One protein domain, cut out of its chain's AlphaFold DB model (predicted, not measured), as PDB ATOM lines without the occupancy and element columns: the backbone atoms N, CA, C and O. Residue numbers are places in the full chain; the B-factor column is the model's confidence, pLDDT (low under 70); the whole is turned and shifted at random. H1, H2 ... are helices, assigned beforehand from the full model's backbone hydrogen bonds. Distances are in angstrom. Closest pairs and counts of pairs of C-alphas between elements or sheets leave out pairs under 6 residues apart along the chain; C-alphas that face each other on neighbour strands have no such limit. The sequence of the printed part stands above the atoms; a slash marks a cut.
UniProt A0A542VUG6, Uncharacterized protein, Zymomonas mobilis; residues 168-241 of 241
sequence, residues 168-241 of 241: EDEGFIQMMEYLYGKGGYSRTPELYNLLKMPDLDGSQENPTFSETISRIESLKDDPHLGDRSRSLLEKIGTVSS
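What this domain is: This is residues 168 to 241 of the 241 residues of an uncharacterized protein of Zymomonas mobilis (UniProt A0A542VUG6). A helical hairpin, H2 and H3, has a third helix, H1, side by side with H3, and a long loop, residues 181 to 208, swings wide from H1 round to H2. The 74 printed residues hold three named helices, in the order H1, H2, H3, and no named strand; the class is all helix, with 36 residues, under half, in named elements. The whole is compact, with a radius of gyration of the C-alphas of 12.5 A and spans of 36 by 29 by 20 A.

Where its parts are: H1, residues 169 to 180, is 16.0 A long and begins at C-alpha 169 (187.333, 158.888, 135.810). H2 has residues 209 to 218, 14.3 A. H3, residues 226 to 239, is 20.4 A long and ends at C-alpha 239 (187.628, 180.853, 128.428).

How they stand to each other: H1 and H3 touch, closest at the C-alphas of Glu 177 and Leu 232, 7.0 A, the same way at a shallow tilt of 30 degrees. H3 touches H2 with residues 229 to 233 alone, closest at C-alphas 229 and 216, 5.5 A; this hairpin runs opposite ways at 36 degrees, only just a steep tilt. H1 and H2 are close but not clearly touching, 7.6 A between C-alphas 173 and 216. Every O i to N i+4 pair is within hydrogen-bond range in H1 and H2, and 9 of 10 in H3.

The domain as a whole: The C-alphas farthest apart, Arg 187 and Pro 223, are 36.3 A apart. The printed part has no cut. The link H1 to H2 is long. Model confidence is under 70 at residues 181 to 208 and 237 to 241.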
ATOM      1  N   GLU A 168     189.649 155.351 133.374       93.12
ATOM      2  CA  GLU A 168     188.990 155.608 134.658       93.12
ATOM      3  C   GLU A 168     188.768 157.112 134.872       93.12
ATOM      4  O   GLU A 168     189.573 157.928 134.410       93.12
ATOM      5  N   ASP A 169     187.719 157.483 135.608       94.88
ATOM      6  CA  ASP A 169     187.333 158.888 135.810       94.88
ATOM      7  C   ASP A 169     188.408 159.711 136.526       94.88
ATOM      8  O   ASP A 169     188.703 160.830 136.114       94.88
ATOM      9  N   GLU A 170     189.090 159.133 137.518       94.88
ATOM     10  CA  GLU A 170     190.239 159.771 138.175       94.88
ATOM     11  C   GLU A 170     191.355 160.095 137.167       94.88
ATOM     12  O   GLU A 170     191.895 161.200 137.154       94.88
ATOM     13  N   GLY A 171     191.688 159.147 136.286       91.31
ATOM     14  CA  GLY A 171     192.715 159.342 135.262       91.31
ATOM     15  C   GLY A 171     192.309 160.388 134.224       91.31
ATOM     16  O   GLY A 171     193.124 161.224 133.827       91.31
ATOM     17  N   PHE A 172     191.030 160.390 133.841       91.31
ATOM     18  CA  PHE A 172     190.452 161.404 132.968       91.31
ATOM     19  C   PHE A 172     190.528 162.806 133.591       91.31
ATOM     20  O   PHE A 172     191.062 163.710 132.951       91.31
ATOM     21  N   ILE A 173     190.095 162.982 134.844       91.38
ATOM     22  CA  ILE A 173     190.173 164.272 135.546       91.38
ATOM     23  C   ILE A 173     191.628 164.727 135.696       91.38
ATOM     24  O   ILE A 173     191.925 165.881 135.399       91.38
ATOM     25  N   GLN A 174     192.559 163.836 136.053       90.44
ATOM     26  CA  GLN A 174     193.988 164.174 136.117       90.44
ATOM     27  C   GLN A 174     194.545 164.636 134.763       90.44
ATOM     28  O   GLN A 174     195.317 165.593 134.709       90.44
ATOM     29  N   MET A 175     194.161 163.976 133.665       87.19
ATOM     30  CA  MET A 175     194.546 164.403 132.319       87.19
ATOM     31  C   MET A 175     193.962 165.781 131.995       87.19
ATOM     32  O   MET A 175     194.681 166.640 131.491       87.19
ATOM     33  N   MET A 176     192.688 166.024 132.318       86.25
ATOM     34  CA  MET A 176     192.053 167.320 132.072       86.25
ATOM     35  C   MET A 176     192.730 168.419 132.885       86.25
ATOM     36  O   MET A 176     193.095 169.451 132.337       86.25
ATOM     37  N   GLU A 177     192.992 168.191 134.167       85.50
ATOM     38  CA  GLU A 177     193.734 169.132 135.006       85.50
ATOM     39  C   GLU A 177     195.149 169.383 134.504       85.50
ATOM     40  O   GLU A 177     195.648 170.490 134.651       85.50
ATOM     41  N   TYR A 178     195.809 168.395 133.910       83.19
ATOM     42  CA  TYR A 178     197.126 168.592 133.319       83.19
ATOM     43  C   TYR A 178     197.070 169.463 132.052       83.19
ATOM     44  O   TYR A 178     197.912 170.342 131.864       83.19
ATOM     45  N   LEU A 179     196.068 169.255 131.195       78.56
ATOM     46  CA  LEU A 179     195.920 169.995 129.939       78.56
ATOM     47  C   LEU A 179     195.369 171.410 130.144       78.56
ATOM     48  O   LEU A 179     195.824 172.347 129.489       78.56
ATOM     49  N   TYR A 180     194.439 171.567 131.086       72.94
ATOM     50  CA  TYR A 180     193.830 172.842 131.465       72.94
ATOM     51  C   TYR A 180     194.568 173.559 132.612       72.94
ATOM     52  O   TYR A 180     194.249 174.707 132.924       72.94
ATOM     53  N   GLY A 181     195.525 172.909 133.282       66.38
ATOM     54  CA  GLY A 181     196.137 173.399 134.522       66.38
ATOM     55  C   GLY A 181     197.618 173.782 134.461       66.38
ATOM     56  O   GLY A 181     198.264 173.799 133.418       66.38
ATOM     57  N   LYS A 182     198.093 174.185 135.654       49.59
ATOM     58  CA  LYS A 182     199.281 175.001 135.980       49.59
ATOM     59  C   LYS A 182     199.463 176.243 135.095       49.59
ATOM     60  O   LYS A 182     200.338 176.303 134.240       49.59
ATOM     61  N   GLY A 183     198.691 177.284 135.415       46.88
ATOM     62  CA  GLY A 183     199.135 178.671 135.252       46.88
ATOM     63  C   GLY A 183     199.505 179.058 133.827       46.88
ATOM     64  O   GLY A 183     200.649 179.404 133.539       46.88
ATOM     65  N   GLY A 184     198.505 179.056 132.958       39.97
ATOM     66  CA  GLY A 184     198.567 179.680 131.653       39.97
ATOM     67  C   GLY A 184     198.641 181.195 131.677       39.97
ATOM     68  O   GLY A 184     197.770 181.856 131.132       39.97
ATOM     69  N   TYR A 185     199.662 181.776 132.301       38.94
ATOM     70  CA  TYR A 185     199.892 183.213 132.195       38.94
ATOM     71  C   TYR A 185     200.588 183.521 130.862       38.94
ATOM     72  O   TYR A 185     201.793 183.737 130.801       38.94
ATOM     73  N   SER A 186     199.833 183.543 129.765       39.28
ATOM     74  CA  SER A 186     200.219 184.354 128.605       39.28
ATOM     75  C   SER A 186     199.691 185.778 128.803       39.28
ATOM     76  O   SER A 186     198.635 185.969 129.399       39.28
ATOM     77  N   ARG A 187     200.403 186.788 128.287       35.06
ATOM     78  CA  ARG A 187     200.025 188.221 128.339       35.06
ATOM     79  C   ARG A 187     198.746 188.570 127.560       35.06
ATOM     80  O   ARG A 187     198.378 189.735 127.490       35.06
ATOM     81  N   THR A 188     198.089 187.576 126.982       37.09
ATOM     82  CA  THR A 188     196.886 187.699 126.162       37.09
ATOM     83  C   THR A 188     195.925 186.580 126.571       37.09
ATOM     84  O   THR A 188     196.197 185.414 126.252       37.09
ATOM     85  N   PRO A 189     194.829 186.903 127.277       39.28
ATOM     86  CA  PRO A 189     193.776 185.953 127.645       39.28
ATOM     87  C   PRO A 189     193.246 185.138 126.451       39.28
ATOM     88  O   PRO A 189     192.904 183.971 126.603       39.28
ATOM     89  N   GLU A 190     193.294 185.695 125.235       39.22
ATOM     90  CA  GLU A 190     192.783 185.058 124.009       39.22
ATOM     91  C   GLU A 190     193.612 183.848 123.514       39.22
ATOM     92  O   GLU A 190     193.132 183.030 122.719       39.22
ATOM     93  N   LEU A 191     194.866 183.713 123.968       38.44
ATOM     94  CA  LEU A 191     195.797 182.662 123.524       38.44
ATOM     95  C   LEU A 191     195.686 181.363 124.336       38.44
ATOM     96  O   LEU A 191     196.232 180.348 123.908       38.44
ATOM     97  N   TYR A 192     194.947 181.358 125.454       44.53
ATOM     98  CA  TYR A 192     194.682 180.150 126.248       44.53
ATOM     99  C   TYR A 192     193.390 179.429 125.858       44.53
ATOM    100  O   TYR A 192     192.762 178.757 126.669       44.53
ATOM    101  N   ASN A 193     193.068 179.439 124.568       46.94
ATOM    102  CA  ASN A 193     192.244 178.391 123.987       46.94
ATOM    103  C   ASN A 193     193.087 177.112 123.776       46.94
ATOM    104  O   ASN A 193     193.178 176.612 122.662       46.94
ATOM    105  N   LEU A 194     193.795 176.608 124.793       43.66
ATOM    106  CA  LEU A 194     194.703 175.457 124.612       43.66
ATOM    107  C   LEU A 194     193.993 174.120 124.408       43.66
ATOM    108  O   LEU A 194     194.610 173.128 124.034       43.66
ATOM    109  N   LEU A 195     192.676 174.162 124.547       48.34
ATOM    110  CA  LEU A 195     191.750 173.322 123.824       48.34
ATOM    111  C   LEU A 195     190.836 174.253 123.024       48.34
ATOM    112  O   LEU A 195     189.710 174.528 123.434       48.34
ATOM    113  N   LYS A 196     191.303 174.778 121.879       48.66
ATOM    114  CA  LYS A 196     190.350 175.179 120.845       48.66
ATOM    115  C   LYS A 196     189.657 173.870 120.513       48.66
ATOM    116  O   LYS A 196     190.303 172.902 120.131       48.66
ATOM    117  N   MET A 197     188.351 173.854 120.729       45.34
ATOM    118  CA  MET A 197     187.429 172.732 120.549       45.34
ATOM    119  C   MET A 197     187.736 171.825 119.321       45.34
ATOM    120  O   MET A 197     187.623 170.610 119.466       45.34
ATOM    121  N   PRO A 198     188.262 172.332 118.179       42.75
ATOM    122  CA  PRO A 198     188.718 171.507 117.052       42.75
ATOM    123  C   PRO A 198     189.906 170.554 117.303       42.75
ATOM    124  O   PRO A 198     190.097 169.613 116.532       42.75
ATOM    125  N   ASP A 199     190.729 170.761 118.337       49.00
ATOM    126  CA  ASP A 199     191.938 169.954 118.564       49.00
ATOM    127  C   ASP A 199     191.666 168.592 119.214       49.00
ATOM    128  O   ASP A 199     192.490 167.678 119.081       49.00
ATOM    129  N   LEU A 200     190.504 168.411 119.842       50.38
ATOM    130  CA  LEU A 200     189.996 167.085 120.211       50.38
ATOM    131  C   LEU A 200     189.185 166.459 119.067       50.38
ATOM    132  O   LEU A 200     189.309 165.258 118.831       50.38
ATOM    133  N   ASP A 201     188.480 167.278 118.283       48.06
ATOM    134  CA  ASP A 201     187.526 166.866 117.236       48.06
ATOM    135  C   ASP A 201     188.169 166.330 115.928       48.06
ATOM    136  O   ASP A 201     187.509 166.166 114.904       48.06
ATOM    137  N   GLY A 202     189.465 166.005 115.926       45.16
ATOM    138  CA  GLY A 202     190.215 165.634 114.716       45.16
ATOM    139  C   GLY A 202     190.037 164.201 114.181       45.16
ATOM    140  O   GLY A 202     190.690 163.848 113.200       45.16
ATOM    141  N   SER A 203     189.225 163.337 114.801       44.78
ATOM    142  CA  SER A 203     188.887 162.009 114.246       44.78
ATOM    143  C   SER A 203     187.693 161.384 114.971       44.78
ATOM    144  O   SER A 203     187.556 161.612 116.167       44.78
ATOM    145  N   GLN A 204     186.924 160.520 114.294       46.03
ATOM    146  CA  GLN A 204     185.789 159.729 114.828       46.03
ATOM    147  C   GLN A 204     186.087 158.872 116.087       46.03
ATOM    148  O   GLN A 204     185.211 158.162 116.562       46.03
ATOM    149  N   GLU A 205     187.312 158.902 116.617       50.09
ATOM    150  CA  GLU A 205     187.791 158.050 117.714       50.09
ATOM    151  C   GLU A 205     188.287 158.828 118.947       50.09
ATOM    152  O   GLU A 205     188.643 158.205 119.946       50.09
ATOM    153  N   ASN A 206     188.366 160.162 118.889       56.06
ATOM    154  CA  ASN A 206     188.663 160.981 120.068       56.06
ATOM    155  C   ASN A 206     187.344 161.443 120.696       56.06
ATOM    156  O   ASN A 206     186.424 161.750 119.937       56.06
ATOM    157  N   PRO A 207     187.251 161.548 122.038       59.22
ATOM    158  CA  PRO A 207     186.091 162.173 122.645       59.22
ATOM    159  C   PRO A 207     186.000 163.606 122.130       59.22
ATOM    160  O   PRO A 207     186.943 164.392 122.262       59.22
ATOM    161  N   THR A 208     184.864 163.916 121.528       68.31
ATOM    162  CA  THR A 208     184.515 165.261 121.096       68.31
ATOM    163  C   THR A 208     184.580 166.221 122.274       68.31
ATOM    164  O   THR A 208     184.515 165.825 123.450       68.31
ATOM    165  N   PHE A 209     184.664 167.515 121.980       71.44
ATOM    166  CA  PHE A 209     184.554 168.523 123.030       71.44
ATOM    167  C   PHE A 209     183.274 168.330 123.863       71.44
ATOM    168  O   PHE A 209     183.338 168.320 125.092       71.44
ATOM    169  N   SER A 210     182.133 168.071 123.217       72.81
ATOM    170  CA  SER A 210     180.871 167.802 123.914       72.81
ATOM    171  C   SER A 210     180.937 166.566 124.806       72.81
ATOM    172  O   SER A 210     180.495 166.630 125.947       72.81
ATOM    173  N   GLU A 211     181.535 165.465 124.343       81.75
ATOM    174  CA  GLU A 211     181.688 164.252 125.160       81.75
ATOM    175  C   GLU A 211     182.616 164.485 126.356       81.75
ATOM    176  O   GLU A 211     182.356 163.989 127.452       81.75
ATOM    177  N   THR A 212     183.670 165.283 126.168       83.56
ATOM    178  CA  THR A 212     184.588 165.674 127.243       83.56
ATOM    179  C   THR A 212     183.857 166.491 128.306       83.56
ATOM    180  O   THR A 212     183.938 166.155 129.486       83.56
ATOM    181  N   ILE A 213     183.095 167.516 127.907       85.69
ATOM    182  CA  ILE A 213     182.311 168.335 128.843       85.69
ATOM    183  C   ILE A 213     181.236 167.505 129.533       85.69
ATOM    184  O   ILE A 213     181.169 167.531 130.757       85.69
ATOM    185  N   SER A 214     180.461 166.709 128.792       88.88
ATOM    186  CA  SER A 214     179.433 165.846 129.380       88.88
ATOM    187  C   SER A 214     180.011 164.879 130.412       88.88
ATOM    188  O   SER A 214     179.394 164.666 131.455       88.88
ATOM    189  N   ARG A 215     181.216 164.334 130.178       91.62
ATOM    190  CA  ARG A 215     181.891 163.476 131.159       91.62
ATOM    191  C   ARG A 215     182.336 164.250 132.404       91.62
ATOM    192  O   ARG A 215     182.179 163.741 133.509       91.62
ATOM    193  N   ILE A 216     182.856 165.474 132.264       91.38
ATOM    194  CA  ILE A 216     183.201 166.312 133.430       91.38
ATOM    195  C   ILE A 216     181.926 166.689 134.208       91.38
ATOM    196  O   ILE A 216     181.898 166.593 135.434       91.38
ATOM    197  N   GLU A 217     180.849 167.063 133.514       93.00
ATOM    198  CA  GLU A 217     179.557 167.401 134.121       93.00
ATOM    199  C   GLU A 217     178.943 166.230 134.888       93.00
ATOM    200  O   GLU A 217     178.436 166.435 135.993       93.00
ATOM    201  N   SER A 218     179.025 165.003 134.359       96.12
ATOM    202  CA  SER A 218     178.514 163.817 135.057       96.12
ATOM    203  C   SER A 218     179.243 163.523 136.370       96.12
ATOM    204  O   SER A 218     178.697 162.838 137.229       96.12
ATOM    205  N   LEU A 219     180.452 164.068 136.547       96.62
ATOM    206  CA  LEU A 219     181.289 163.868 137.729       96.62
ATOM    207  C   LEU A 219     181.174 165.004 138.755       96.62
ATOM    208  O   LEU A 219     181.893 164.986 139.749       96.62
ATOM    209  N   LYS A 220     180.305 166.004 138.549       95.38
ATOM    210  CA  LYS A 220     180.193 167.181 139.440       95.38
ATOM    211  C   LYS A 220     179.679 166.857 140.850       95.38
ATOM    212  O   LYS A 220     179.988 167.582 141.794       95.38
ATOM    213  N   ASP A 221     178.882 165.795 140.958       94.75
ATOM    214  CA  ASP A 221     178.249 165.337 142.198       94.75
ATOM    215  C   ASP A 221     178.958 164.096 142.773       94.75
ATOM    216  O   ASP A 221     178.515 163.532 143.771       94.75
ATOM    217  N   ASP A 222     180.068 163.670 142.155       97.25
ATOM    218  CA  ASP A 222     180.882 162.561 142.647       97.25
ATOM    219  C   ASP A 222     181.541 162.929 143.995       97.25
ATOM    220  O   ASP A 222     182.112 164.019 144.119       97.25
ATOM    221  N   PRO A 223     181.506 162.046 145.013       95.88
ATOM    222  CA  PRO A 223     182.018 162.350 146.352       95.88
ATOM    223  C   PRO A 223     183.540 162.554 146.417       95.88
ATOM    224  O   PRO A 223     184.030 163.119 147.395       95.88
ATOM    225  N   HIS A 224     184.294 162.096 145.415       96.06
ATOM    226  CA  HIS A 224     185.753 162.193 145.361       96.06
ATOM    227  C   HIS A 224     186.244 163.158 144.273       96.06
ATOM    228  O   HIS A 224     187.272 163.814 144.449       96.06
ATOM    229  N   LEU A 225     185.516 163.265 143.160       96.62
ATOM    230  CA  LEU A 225     185.899 164.050 141.985       96.62
ATOM    231  C   LEU A 225     185.110 165.354 141.832       96.62
ATOM    232  O   LEU A 225     185.553 166.229 141.088       96.62
ATOM    233  N   GLY A 226     183.990 165.525 142.541       95.56
ATOM    234  CA  GLY A 226     183.051 166.634 142.345       95.56
ATOM    235  C   GLY A 226     183.687 168.020 142.377       95.56
ATOM    236  O   GLY A 226     183.460 168.833 141.480       95.56
ATOM    237  N   ASP A 227     184.549 168.284 143.359       94.62
ATOM    238  CA  ASP A 227     185.231 169.579 143.487       94.62
ATOM    239  C   ASP A 227     186.190 169.863 142.325       94.62
ATOM    240  O   ASP A 227     186.234 170.981 141.802       94.62
ATOM    241  N   ARG A 228     186.920 168.841 141.870       93.00
ATOM    242  CA  ARG A 228     187.866 168.949 140.749       93.00
ATOM    243  C   ARG A 228     187.130 169.144 139.429       93.00
ATOM    244  O   ARG A 228     187.491 170.031 138.656       93.00
ATOM    245  N   SER A 229     186.050 168.396 139.218       92.06
ATOM    246  CA  SER A 229     185.162 168.536 138.061       92.06
ATOM    247  C   SER A 229     184.550 169.936 137.987       92.06
ATOM    248  O   SER A 229     184.612 170.579 136.939       92.06
ATOM    249  N   ARG A 230     184.036 170.468 139.106       91.81
ATOM    250  CA  ARG A 230     183.514 171.844 139.173       91.81
ATOM    251  C   ARG A 230     184.588 172.888 138.860       91.81
ATOM    252  O   ARG A 230     184.334 173.783 138.057       91.81
ATOM    253  N   SER A 231     185.791 172.745 139.423       88.38
ATOM    254  CA  SER A 231     186.910 173.655 139.132       88.38
ATOM    255  C   SER A 231     187.329 173.622 137.658       88.38
ATOM    256  O   SER A 231     187.659 174.661 137.083       88.38
ATOM    257  N   LEU A 232     187.318 172.443 137.027       85.88
ATOM    258  CA  LEU A 232     187.576 172.310 135.592       85.88
ATOM    259  C   LEU A 232     186.506 173.020 134.759       85.88
ATOM    260  O   LEU A 232     186.860 173.789 133.871       85.88
ATOM    261  N   LEU A 233     185.220 172.814 135.065       85.94
ATOM    262  CA  LEU A 233     184.116 173.470 134.351       85.94
ATOM    263  C   LEU A 233     184.178 174.994 134.468       85.94
ATOM    264  O   LEU A 233     183.975 175.684 133.474       85.94
ATOM    265  N   GLU A 234     184.515 175.523 135.645       84.56
ATOM    266  CA  GLU A 234     184.710 176.963 135.845       84.56
ATOM    267  C   GLU A 234     185.837 177.499 134.950       84.56
ATOM    268  O   GLU A 234     185.638 178.457 134.200       84.56
ATOM    269  N   LYS A 235     186.998 176.830 134.945       77.38
ATOM    270  CA  LYS A 235     188.132 177.209 134.086       77.38
ATOM    271  C   LYS A 235     187.761 177.174 132.607       77.38
ATOM    272  O   LYS A 235     188.102 178.101 131.881       77.38
ATOM    273  N   ILE A 236     187.041 176.149 132.163       75.75
ATOM    274  CA  ILE A 236     186.604 176.021 130.766       75.75
ATOM    275  C   ILE A 236     185.589 177.119 130.403       75.75
ATOM    276  O   ILE A 236     185.692 177.733 129.339       75.75
ATOM    277  N   GLY A 237     184.638 177.403 131.297       65.12
ATOM    278  CA  GLY A 237     183.603 178.419 131.107       65.12
ATOM    279  C   GLY A 237     184.162 179.840 131.015       65.12
ATOM    280  O   GLY A 237     183.749 180.590 130.137       65.12
ATOM    281  N   THR A 238     185.159 180.188 131.839       55.31
ATOM    282  CA  THR A 238     185.829 181.509 131.787       55.31
ATOM    283  C   THR A 238     186.602 181.780 130.493       55.31
ATOM    284  O   THR A 238     186.906 182.929 130.194       55.31
ATOM    285  N   VAL A 239     186.925 180.739 129.719       49.69
ATOM    286  CA  VAL A 239     187.628 180.853 128.428       49.69
ATOM    287  C   VAL A 239     186.642 181.012 127.258       49.69
ATOM    288  O   VAL A 239     187.039 181.427 126.173       49.69
ATOM    289  N   SER A 240     185.355 180.709 127.470       44.50
ATOM    290  CA  SER A 240     184.321 180.684 126.420       44.50
ATOM    291  C   SER A 240     183.435 181.943 126.372       44.50
ATOM    292  O   SER A 240     182.526 182.005 125.543       44.50
ATOM    293  N   SER A 241     183.674 182.921 127.256       37.94
ATOM    294  CA  SER A 241     182.965 184.211 127.361       37.94
ATOM    295  C   SER A 241     183.806 185.370 126.847       37.94
ATOM    296  O   SER A 241     183.255 186.215 126.110       37.94
TER     297      SER A 241